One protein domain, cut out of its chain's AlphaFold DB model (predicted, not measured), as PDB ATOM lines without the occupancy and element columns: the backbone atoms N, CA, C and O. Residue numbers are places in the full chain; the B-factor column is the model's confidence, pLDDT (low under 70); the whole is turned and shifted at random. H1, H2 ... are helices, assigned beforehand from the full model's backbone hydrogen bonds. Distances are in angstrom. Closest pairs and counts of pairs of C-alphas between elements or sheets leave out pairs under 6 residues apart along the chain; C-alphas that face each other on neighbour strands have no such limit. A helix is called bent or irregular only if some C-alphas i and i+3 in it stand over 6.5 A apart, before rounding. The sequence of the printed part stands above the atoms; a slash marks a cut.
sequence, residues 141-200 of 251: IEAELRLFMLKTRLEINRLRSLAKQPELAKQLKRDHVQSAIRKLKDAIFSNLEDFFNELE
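This is residues 141 to 200 of the 251 residues of an uncharacterized protein of Torulaspora sp. CBS 2947 (UniProt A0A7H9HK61). Picture an open, flat U: two long helices, H3 and H1, make its arms with an empty gap between them, and the short helix H2 bridges them at one end. H3 runs back along the length of H1, away from the bridge, and the two arms stay apart from end to end. The printed part has 60 residues, with three named helices in the order H1, H2, H3 along the chain and no named strand; the class is all helix, with 55 of the residues in helices. The whole is loose, with a radius of gyration of the C-alphas of 14.7 A, and its C-alphas span 41 by 21 by 10 A.

Begin with the longest helix, H3, residues 175 to 200. Find C-alpha 175 at (77.901, 140.993, 143.378); from there the helix runs 36.9 A to C-alpha 200 at (58.567, 171.743, 150.014). Before it in the chain look for H2, residues 166 to 172, which measures 9.9 A from first to last C-alpha. Then go to the first printed residue, C-alpha 141 at (47.860, 165.160, 140.303), where H1 begins; it holds residues 141 to 162 and is 31.5 A long.

Start from H3 and look at its neighbour along the chain, H2: the two are close but not clearly touching, and their closest C-alphas, those of Leu 172 and Gln 178, are 6.4 A apart. Their lines stand at a steep tilt of 66 degrees, and they run the same way. At its other end H2 is close to H1 but not clearly touching it, with the C-alphas of Leu 162 and Leu 168 the closest, at 6.8 A. H1 and H2 stand at a steep tilt of 59 degrees and run opposite ways. H1 and H3 are apart, with no C-alpha of the one within 8 A of the other. In the backbones of H1, H2 and H3 you will find each O i to N i+4 pair within hydrogen-bond range, and no helix is bent.

Look for the two C-alphas farthest apart at Glu 167 and Glu 200, 43.1 A from each other. The first and last printed C-alphas, Ile 141 and Glu 200, are 15.9 A apart. The printed part has no cut, and both links, H1 to H2 with 3 residues and H2 to H3 with 2, are tight. In the B-factor column the mean pLDDT of the printed part is 84.9 and no printed residue is under 70; H1 has a mean of 77, H2 of 88 and H3 of 90.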
ATOM      1  N   ILE A 141      46.455 165.564 140.086       75.94
ATOM      2  CA  ILE A 141      47.860 165.160 140.303       75.94
ATOM      3  C   ILE A 141      47.970 164.233 141.527       75.94
ATOM      4  O   ILE A 141      48.705 163.250 141.516       75.94
ATOM      5  N   GLU A 142      47.150 164.485 142.549       72.00
ATOM      6  CA  GLU A 142      46.983 163.627 143.722       72.00
ATOM      7  C   GLU A 142      46.529 162.198 143.377       72.00
ATOM      8  O   GLU A 142      47.082 161.230 143.902       72.00
ATOM      9  N   ALA A 143      45.531 162.038 142.501       72.81
ATOM     10  CA  ALA A 143      45.046 160.726 142.082       72.81
ATOM     11  C   ALA A 143      46.110 159.957 141.284       72.81
ATOM     12  O   ALA A 143      46.296 158.760 141.514       72.81
ATOM     13  N   GLU A 144      46.843 160.640 140.403       75.62
ATOM     14  CA  GLU A 144      47.957 160.048 139.650       75.62
ATOM     15  C   GLU A 144      49.109 159.629 140.577       75.62
ATOM     16  O   GLU A 144      49.607 158.504 140.481       75.62
ATOM     17  N   LEU A 145      49.467 160.465 141.556       75.69
ATOM     18  CA  LEU A 145      50.492 160.140 142.550       75.69
ATOM     19  C   LEU A 145      50.078 158.935 143.409       75.69
ATOM     20  O   LEU A 145      50.866 158.009 143.613       75.69
ATOM     21  N   ARG A 146      48.824 158.887 143.871       73.12
ATOM     22  CA  ARG A 146      48.290 157.735 144.623       73.12
ATOM     23  C   ARG A 146      48.316 156.452 143.798       73.12
ATOM     24  O   ARG A 146      48.697 155.400 144.319       73.12
ATOM     25  N   LEU A 147      47.945 156.527 142.520       76.06
ATOM     26  CA  LEU A 147      47.994 155.389 141.606       76.06
ATOM     27  C   LEU A 147      49.434 154.899 141.402       76.06
ATOM     28  O   LEU A 147      49.684 153.693 141.466       76.06
ATOM     29  N   PHE A 148      50.382 155.815 141.206       80.62
ATOM     30  CA  PHE A 148      51.806 155.495 141.100       80.62
ATOM     31  C   PHE A 148      52.339 154.805 142.365       80.62
ATOM     32  O   PHE A 148      52.968 153.746 142.280       80.62
ATOM     33  N   MET A 149      52.027 155.345 143.545       80.69
ATOM     34  CA  MET A 149      52.440 154.767 144.827       80.69
ATOM     35  C   MET A 149      51.871 153.357 145.028       80.69
ATOM     36  O   MET A 149      52.575 152.455 145.494       80.69
ATOM     37  N   LEU A 150      50.616 153.125 144.629       73.88
ATOM     38  CA  LEU A 150      50.012 151.796 144.692       73.88
ATOM     39  C   LEU A 150      50.694 150.808 143.740       73.88
ATOM     40  O   LEU A 150      51.042 149.707 144.169       73.88
ATOM     41  N   LYS A 151      50.904 151.194 142.474       74.44
ATOM     42  CA  LYS A 151      51.607 150.361 141.482       74.44
ATOM     43  C   LYS A 151      52.985 149.957 142.002       74.44
ATOM     44  O   LYS A 151      53.320 148.775 142.001       74.44
ATOM     45  N   THR A 152      53.721 150.915 142.558       80.75
ATOM     46  CA  THR A 152      55.031 150.682 143.176       80.75
ATOM     47  C   THR A 152      54.944 149.674 144.325       80.75
ATOM     48  O   THR A 152      55.720 148.719 144.382       80.75
ATOM     49  N   ARG A 153      53.956 149.810 145.222       76.56
ATOM     50  CA  ARG A 153      53.763 148.880 146.347       76.56
ATOM     51  C   ARG A 153      53.436 147.456 145.890       76.56
ATOM     52  O   ARG A 153      53.939 146.496 146.479       76.56
ATOM     53  N   LEU A 154      52.585 147.305 144.877       72.50
ATOM     54  CA  LEU A 154      52.235 145.999 144.314       72.50
ATOM     55  C   LEU A 154      53.449 145.340 143.657       72.50
ATOM     56  O   LEU A 154      53.709 144.161 143.906       72.50
ATOM     57  N   GLU A 155      54.232 146.109 142.906       80.81
ATOM     58  CA  GLU A 155      55.430 145.600 142.246       80.81
ATOM     59  C   GLU A 155      56.494 145.169 143.267       80.81
ATOM     60  O   GLU A 155      57.052 144.081 143.154       80.81
ATOM     61  N   ILE A 156      56.692 145.925 144.354       81.81
ATOM     62  CA  ILE A 156      57.571 145.513 145.464       81.81
ATOM     63  C   ILE A 156      57.121 144.172 146.061       81.81
ATOM     64  O   ILE A 156      57.949 143.300 146.333       81.81
ATOM     65  N   ASN A 157      55.816 143.975 146.262       74.94
ATOM     66  CA  ASN A 157      55.292 142.714 146.788       74.94
ATOM     67  C   ASN A 157      55.512 141.548 145.816       74.94
ATOM     68  O   ASN A 157      55.894 140.455 146.246       74.94
ATOM     69  N   ARG A 158      55.319 141.784 144.514       83.44
ATOM     70  CA  ARG A 158      55.616 140.813 143.455       83.44
ATOM     71  C   ARG A 158      57.099 140.442 143.455       83.44
ATOM     72  O   ARG A 158      57.419 139.257 143.550       83.44
ATOM     73  N   LEU A 159      57.998 141.426 143.431       83.00
ATOM     74  CA  LEU A 159      59.449 141.214 143.468       83.00
ATOM     75  C   LEU A 159      59.884 140.479 144.740       83.00
ATOM     76  O   LEU A 159      60.694 139.559 144.673       83.00
ATOM     77  N   ARG A 160      59.293 140.803 145.895       79.81
ATOM     78  CA  ARG A 160      59.542 140.086 147.155       79.81
ATOM     79  C   ARG A 160      59.101 138.625 147.084       79.81
ATOM     80  O   ARG A 160      59.759 137.770 147.669       79.81
ATOM     81  N   SER A 161      57.998 138.329 146.399       79.12
ATOM     82  CA  SER A 161      57.555 136.951 146.162       79.12
ATOM     83  C   SER A 161      58.536 136.200 145.258       79.12
ATOM     84  O   SER A 161      58.965 135.098 145.595       79.12
ATOM     85  N   LEU A 162      58.973 136.830 144.163       76.94
ATOM     86  CA  LEU A 162      59.975 136.273 143.252       76.94
ATOM     87  C   LEU A 162      61.320 136.031 143.949       76.94
ATOM     88  O   LEU A 162      61.940 134.995 143.738       76.94
ATOM     89  N   ALA A 163      61.732 136.915 144.856       82.50
ATOM     90  CA  ALA A 163      62.954 136.753 145.642       82.50
ATOM     91  C   ALA A 163      62.925 135.541 146.596       82.50
ATOM     92  O   ALA A 163      63.978 135.110 147.059       82.50
ATOM     93  N   LYS A 164      61.747 134.965 146.888       82.75
ATOM     94  CA  LYS A 164      61.631 133.698 147.635       82.75
ATOM     95  C   LYS A 164      61.921 132.475 146.765       82.75
ATOM     96  O   LYS A 164      62.119 131.390 147.307       82.75
ATOM     97  N   GLN A 165      61.934 132.622 145.439       88.69
ATOM     98  CA  GLN A 165      62.280 131.532 144.535       88.69
ATOM     99  C   GLN A 165      63.792 131.264 144.617       88.69
ATOM    100  O   GLN A 165      64.576 132.199 144.440       88.69
ATOM    101  N   PRO A 166      64.231 130.014 144.853       86.44
ATOM    102  CA  PRO A 166      65.638 129.700 145.120       86.44
ATOM    103  C   PRO A 166      66.594 130.139 144.007       86.44
ATOM    104  O   PRO A 166      67.684 130.638 144.283       86.44
ATOM    105  N   GLU A 167      66.178 129.991 142.749       88.56
ATOM    106  CA  GLU A 167      67.005 130.323 141.586       88.56
ATOM    107  C   GLU A 167      67.195 131.834 141.422       88.56
ATOM    108  O   GLU A 167      68.315 132.305 141.215       88.56
ATOM    109  N   LEU A 168      66.134 132.619 141.622       86.25
ATOM    110  CA  LEU A 168      66.218 134.080 141.606       86.25
ATOM    111  C   LEU A 168      66.967 134.613 142.834       86.25
ATOM    112  O   LEU A 168      67.760 135.546 142.714       86.25
ATOM    113  N   ALA A 169      66.806 133.981 143.998       85.94
ATOM    114  CA  ALA A 169      67.557 134.322 145.203       85.94
ATOM    115  C   ALA A 169      69.073 134.145 145.013       85.94
ATOM    116  O   ALA A 169      69.853 134.971 145.485       85.94
ATOM    117  N   LYS A 170      69.513 133.101 144.297       89.12
ATOM    118  CA  LYS A 170      70.930 132.913 143.937       89.12
ATOM    119  C   LYS A 170      71.424 134.002 142.983       89.12
ATOM    120  O   LYS A 170      72.535 134.493 143.158       89.12
ATOM    121  N   GLN A 171      70.613 134.408 142.005       89.12
ATOM    122  CA  GLN A 171      70.969 135.500 141.088       89.12
ATOM    123  C   GLN A 171      71.096 136.842 141.820       89.12
ATOM    124  O   GLN A 171      72.063 137.567 141.600       89.12
ATOM    125  N   LEU A 172      70.188 137.128 142.759       87.50
ATOM    126  CA  LEU A 172      70.218 138.321 143.617       87.50
ATOM    127  C   LEU A 172      71.425 138.368 144.570       87.50
ATOM    128  O   LEU A 172      71.743 139.430 145.102       87.50
ATOM    129  N   LYS A 173      72.102 137.240 144.807       90.12
ATOM    130  CA  LYS A 173      73.335 137.175 145.609       90.12
ATOM    131  C   LYS A 173      74.605 137.487 144.818       90.12
ATOM    132  O   LYS A 173      75.659 137.597 145.425       90.12
ATOM    133  N   ARG A 174      74.533 137.610 143.489       95.25
ATOM    134  CA  ARG A 174      75.705 137.926 142.662       95.25
ATOM    135  C   ARG A 174      76.102 139.391 142.850       95.25
ATOM    136  O   ARG A 174      75.252 140.272 142.735       95.25
ATOM    137  N   ASP A 175      77.391 139.653 143.043       94.31
ATOM    138  CA  ASP A 175      77.901 140.993 143.378       94.31
ATOM    139  C   ASP A 175      77.549 142.060 142.337       94.31
ATOM    140  O   ASP A 175      77.140 143.165 142.691       94.31
ATOM    141  N   HIS A 176      77.628 141.730 141.044       94.88
ATOM    142  CA  HIS A 176      77.254 142.666 139.978       94.88
ATOM    143  C   HIS A 176      75.759 143.017 140.008       94.88
ATOM    144  O   HIS A 176      75.399 144.170 139.782       94.88
ATOM    145  N   VAL A 177      74.893 142.049 140.333       91.50
ATOM    146  CA  VAL A 177      73.444 142.265 140.464       91.50
ATOM    147  C   VAL A 177      73.165 143.138 141.682       91.50
ATOM    148  O   VAL A 177      72.424 144.112 141.581       91.50
ATOM    149  N   GLN A 178      73.799 142.852 142.820       93.12
ATOM    150  CA  GLN A 178      73.646 143.668 144.024       93.12
ATOM    151  C   GLN A 178      74.161 145.091 143.837       93.12
ATOM    152  O   GLN A 178      73.516 146.036 144.286       93.12
ATOM    153  N   SER A 179      75.300 145.256 143.163       94.81
ATOM    154  CA  SER A 179      75.868 146.565 142.847       94.81
ATOM    155  C   SER A 179      74.939 147.364 141.933       94.81
ATOM    156  O   SER A 179      74.635 148.517 142.233       94.81
ATOM    157  N   ALA A 180      74.411 146.742 140.873       93.19
ATOM    158  CA  ALA A 180      73.449 147.377 139.974       93.19
ATOM    159  C   ALA A 180      72.159 147.788 140.706       93.19
ATOM    160  O   ALA A 180      71.717 148.929 140.573       93.19
ATOM    161  N   ILE A 181      71.597 146.900 141.534       91.81
ATOM    162  CA  ILE A 181      70.409 147.197 142.347       91.81
ATOM    163  C   ILE A 181      70.692 148.335 143.330       91.81
ATOM    164  O   ILE A 181      69.851 149.211 143.493       91.81
ATOM    165  N   ARG A 182      71.864 148.352 143.975       93.81
ATOM    166  CA  ARG A 182      72.234 149.400 144.934       93.81
ATOM    167  C   ARG A 182      72.345 150.762 144.256       93.81
ATOM    168  O   ARG A 182      71.715 151.697 144.727       93.81
ATOM    169  N   LYS A 183      73.040 150.840 143.115       94.94
ATOM    170  CA  LYS A 183      73.140 152.068 142.311       94.94
ATOM    171  C   LYS A 183      71.768 152.581 141.883       94.94
ATOM    172  O   LYS A 183      71.489 153.766 142.017       94.94
ATOM    173  N   LEU A 184      70.900 151.687 141.405       92.81
ATOM    174  CA  LEU A 184      69.543 152.054 141.007       92.81
ATOM    175  C   LEU A 184      68.711 152.530 142.207       92.81
ATOM    176  O   LEU A 184      67.991 153.514 142.100       92.81
ATOM    177  N   LYS A 185      68.833 151.854 143.353       92.62
ATOM    178  CA  LYS A 185      68.179 152.234 144.608       92.62
ATOM    179  C   LYS A 185      68.608 153.643 145.032       92.62
ATOM    180  O   LYS A 185      67.743 154.461 145.315       92.62
ATOM    181  N   ASP A 186      69.908 153.925 145.050       94.12
ATOM    182  CA  ASP A 186      70.432 155.241 145.436       94.12
ATOM    183  C   ASP A 186      69.952 156.340 144.466       94.12
ATOM    184  O   ASP A 186      69.485 157.383 144.913       94.12
ATOM    185  N   ALA A 187      69.940 156.076 143.152       93.94
ATOM    186  CA  ALA A 187      69.417 157.014 142.154       93.94
ATOM    187  C   ALA A 187      67.910 157.295 142.312       93.94
ATOM    188  O   ALA A 187      67.480 158.440 142.209       93.94
ATOM    189  N   ILE A 188      67.093 156.266 142.579       88.75
ATOM    190  CA  ILE A 188      65.648 156.435 142.799       88.75
ATOM    191  C   ILE A 188      65.385 157.292 144.040       88.75
ATOM    192  O   ILE A 188      64.534 158.175 143.986       88.75
ATOM    193  N   PHE A 189      66.088 157.032 145.146       91.69
ATOM    194  CA  PHE A 189      65.891 157.810 146.368       91.69
ATOM    195  C   PHE A 189      66.364 159.253 146.215       91.69
ATOM    196  O   PHE A 189      65.633 160.128 146.657       91.69
ATOM    197  N   SER A 190      67.479 159.503 145.519       92.94
ATOM    198  CA  SER A 190      67.917 160.868 145.191       92.94
ATOM    199  C   SER A 190      66.845 161.618 144.398       92.94
ATOM    200  O   SER A 190      66.414 162.681 144.813       92.94
ATOM    201  N   ASN A 191      66.330 161.027 143.316       90.19
ATOM    202  CA  ASN A 191      65.313 161.684 142.490       90.19
ATOM    203  C   ASN A 191      64.001 161.943 143.252       90.19
ATOM    204  O   ASN A 191      63.313 162.925 142.990       90.19
ATOM    205  N   LEU A 192      63.612 161.034 144.154       86.19
ATOM    206  CA  LEU A 192      62.424 161.218 144.987       86.19
ATOM    207  C   LEU A 192      62.641 162.299 146.045       86.19
ATOM    208  O   LEU A 192      61.731 163.076 146.297       86.19
ATOM    209  N   GLU A 193      63.820 162.334 146.657       90.12
ATOM    210  CA  GLU A 193      64.207 163.367 147.614       90.12
ATOM    211  C   GLU A 193      64.207 164.746 146.948       90.12
ATOM    212  O   GLU A 193      63.552 165.651 147.453       90.12
ATOM    213  N   ASP A 194      64.808 164.874 145.763       90.88
ATOM    214  CA  ASP A 194      64.773 166.100 144.960       90.88
ATOM    215  C   ASP A 194      63.329 166.526 144.646       90.88
ATOM    216  O   ASP A 194      62.954 167.672 144.880       90.88
ATOM    217  N   PHE A 195      62.480 165.587 144.214       85.44
ATOM    218  CA  PHE A 195      61.064 165.852 143.948       85.44
ATOM    219  C   PHE A 195      60.303 166.346 145.190       85.44
ATOM    220  O   PHE A 195      59.509 167.281 145.094       85.44
ATOM    221  N   PHE A 196      60.513 165.739 146.361       84.44
ATOM    222  CA  PHE A 196      59.850 166.190 147.588       84.44
ATOM    223  C   PHE A 196      60.396 167.534 148.073       84.44
ATOM    224  O   PHE A 196      59.605 168.382 148.475       84.44
ATOM    225  N   ASN A 197      61.701 167.773 147.951       88.50
ATOM    226  CA  ASN A 197      62.307 169.070 148.251       88.50
ATOM    227  C   ASN A 197      61.744 170.179 147.345       88.50
ATOM    228  O   ASN A 197      61.492 171.289 147.811       88.50
ATOM    229  N   GLU A 198      61.486 169.884 146.068       87.00
ATOM    230  CA  GLU A 198      60.824 170.809 145.142       87.00
ATOM    231  C   GLU A 198      59.374 171.116 145.545       87.00
ATOM    232  O   GLU A 198      58.915 172.247 145.381       87.00
ATOM    233  N   LEU A 199      58.655 170.137 146.101       77.12
ATOM    234  CA  LEU A 199      57.306 170.337 146.640       77.12
ATOM    235  C   LEU A 199      57.299 171.103 147.973       77.12
ATOM    236  O   LEU A 199      56.295 171.735 148.301       77.12
ATOM    237  N   GLU A 200      58.392 171.043 148.736       73.25
ATOM    238  CA  GLU A 200      58.567 171.743 150.014       73.25
ATOM    239  C   GLU A 200      59.089 173.181 149.863       73.25
ATOM    240  O   GLU A 200      59.090 173.933 150.843       73.25
TER     241      GLU A 200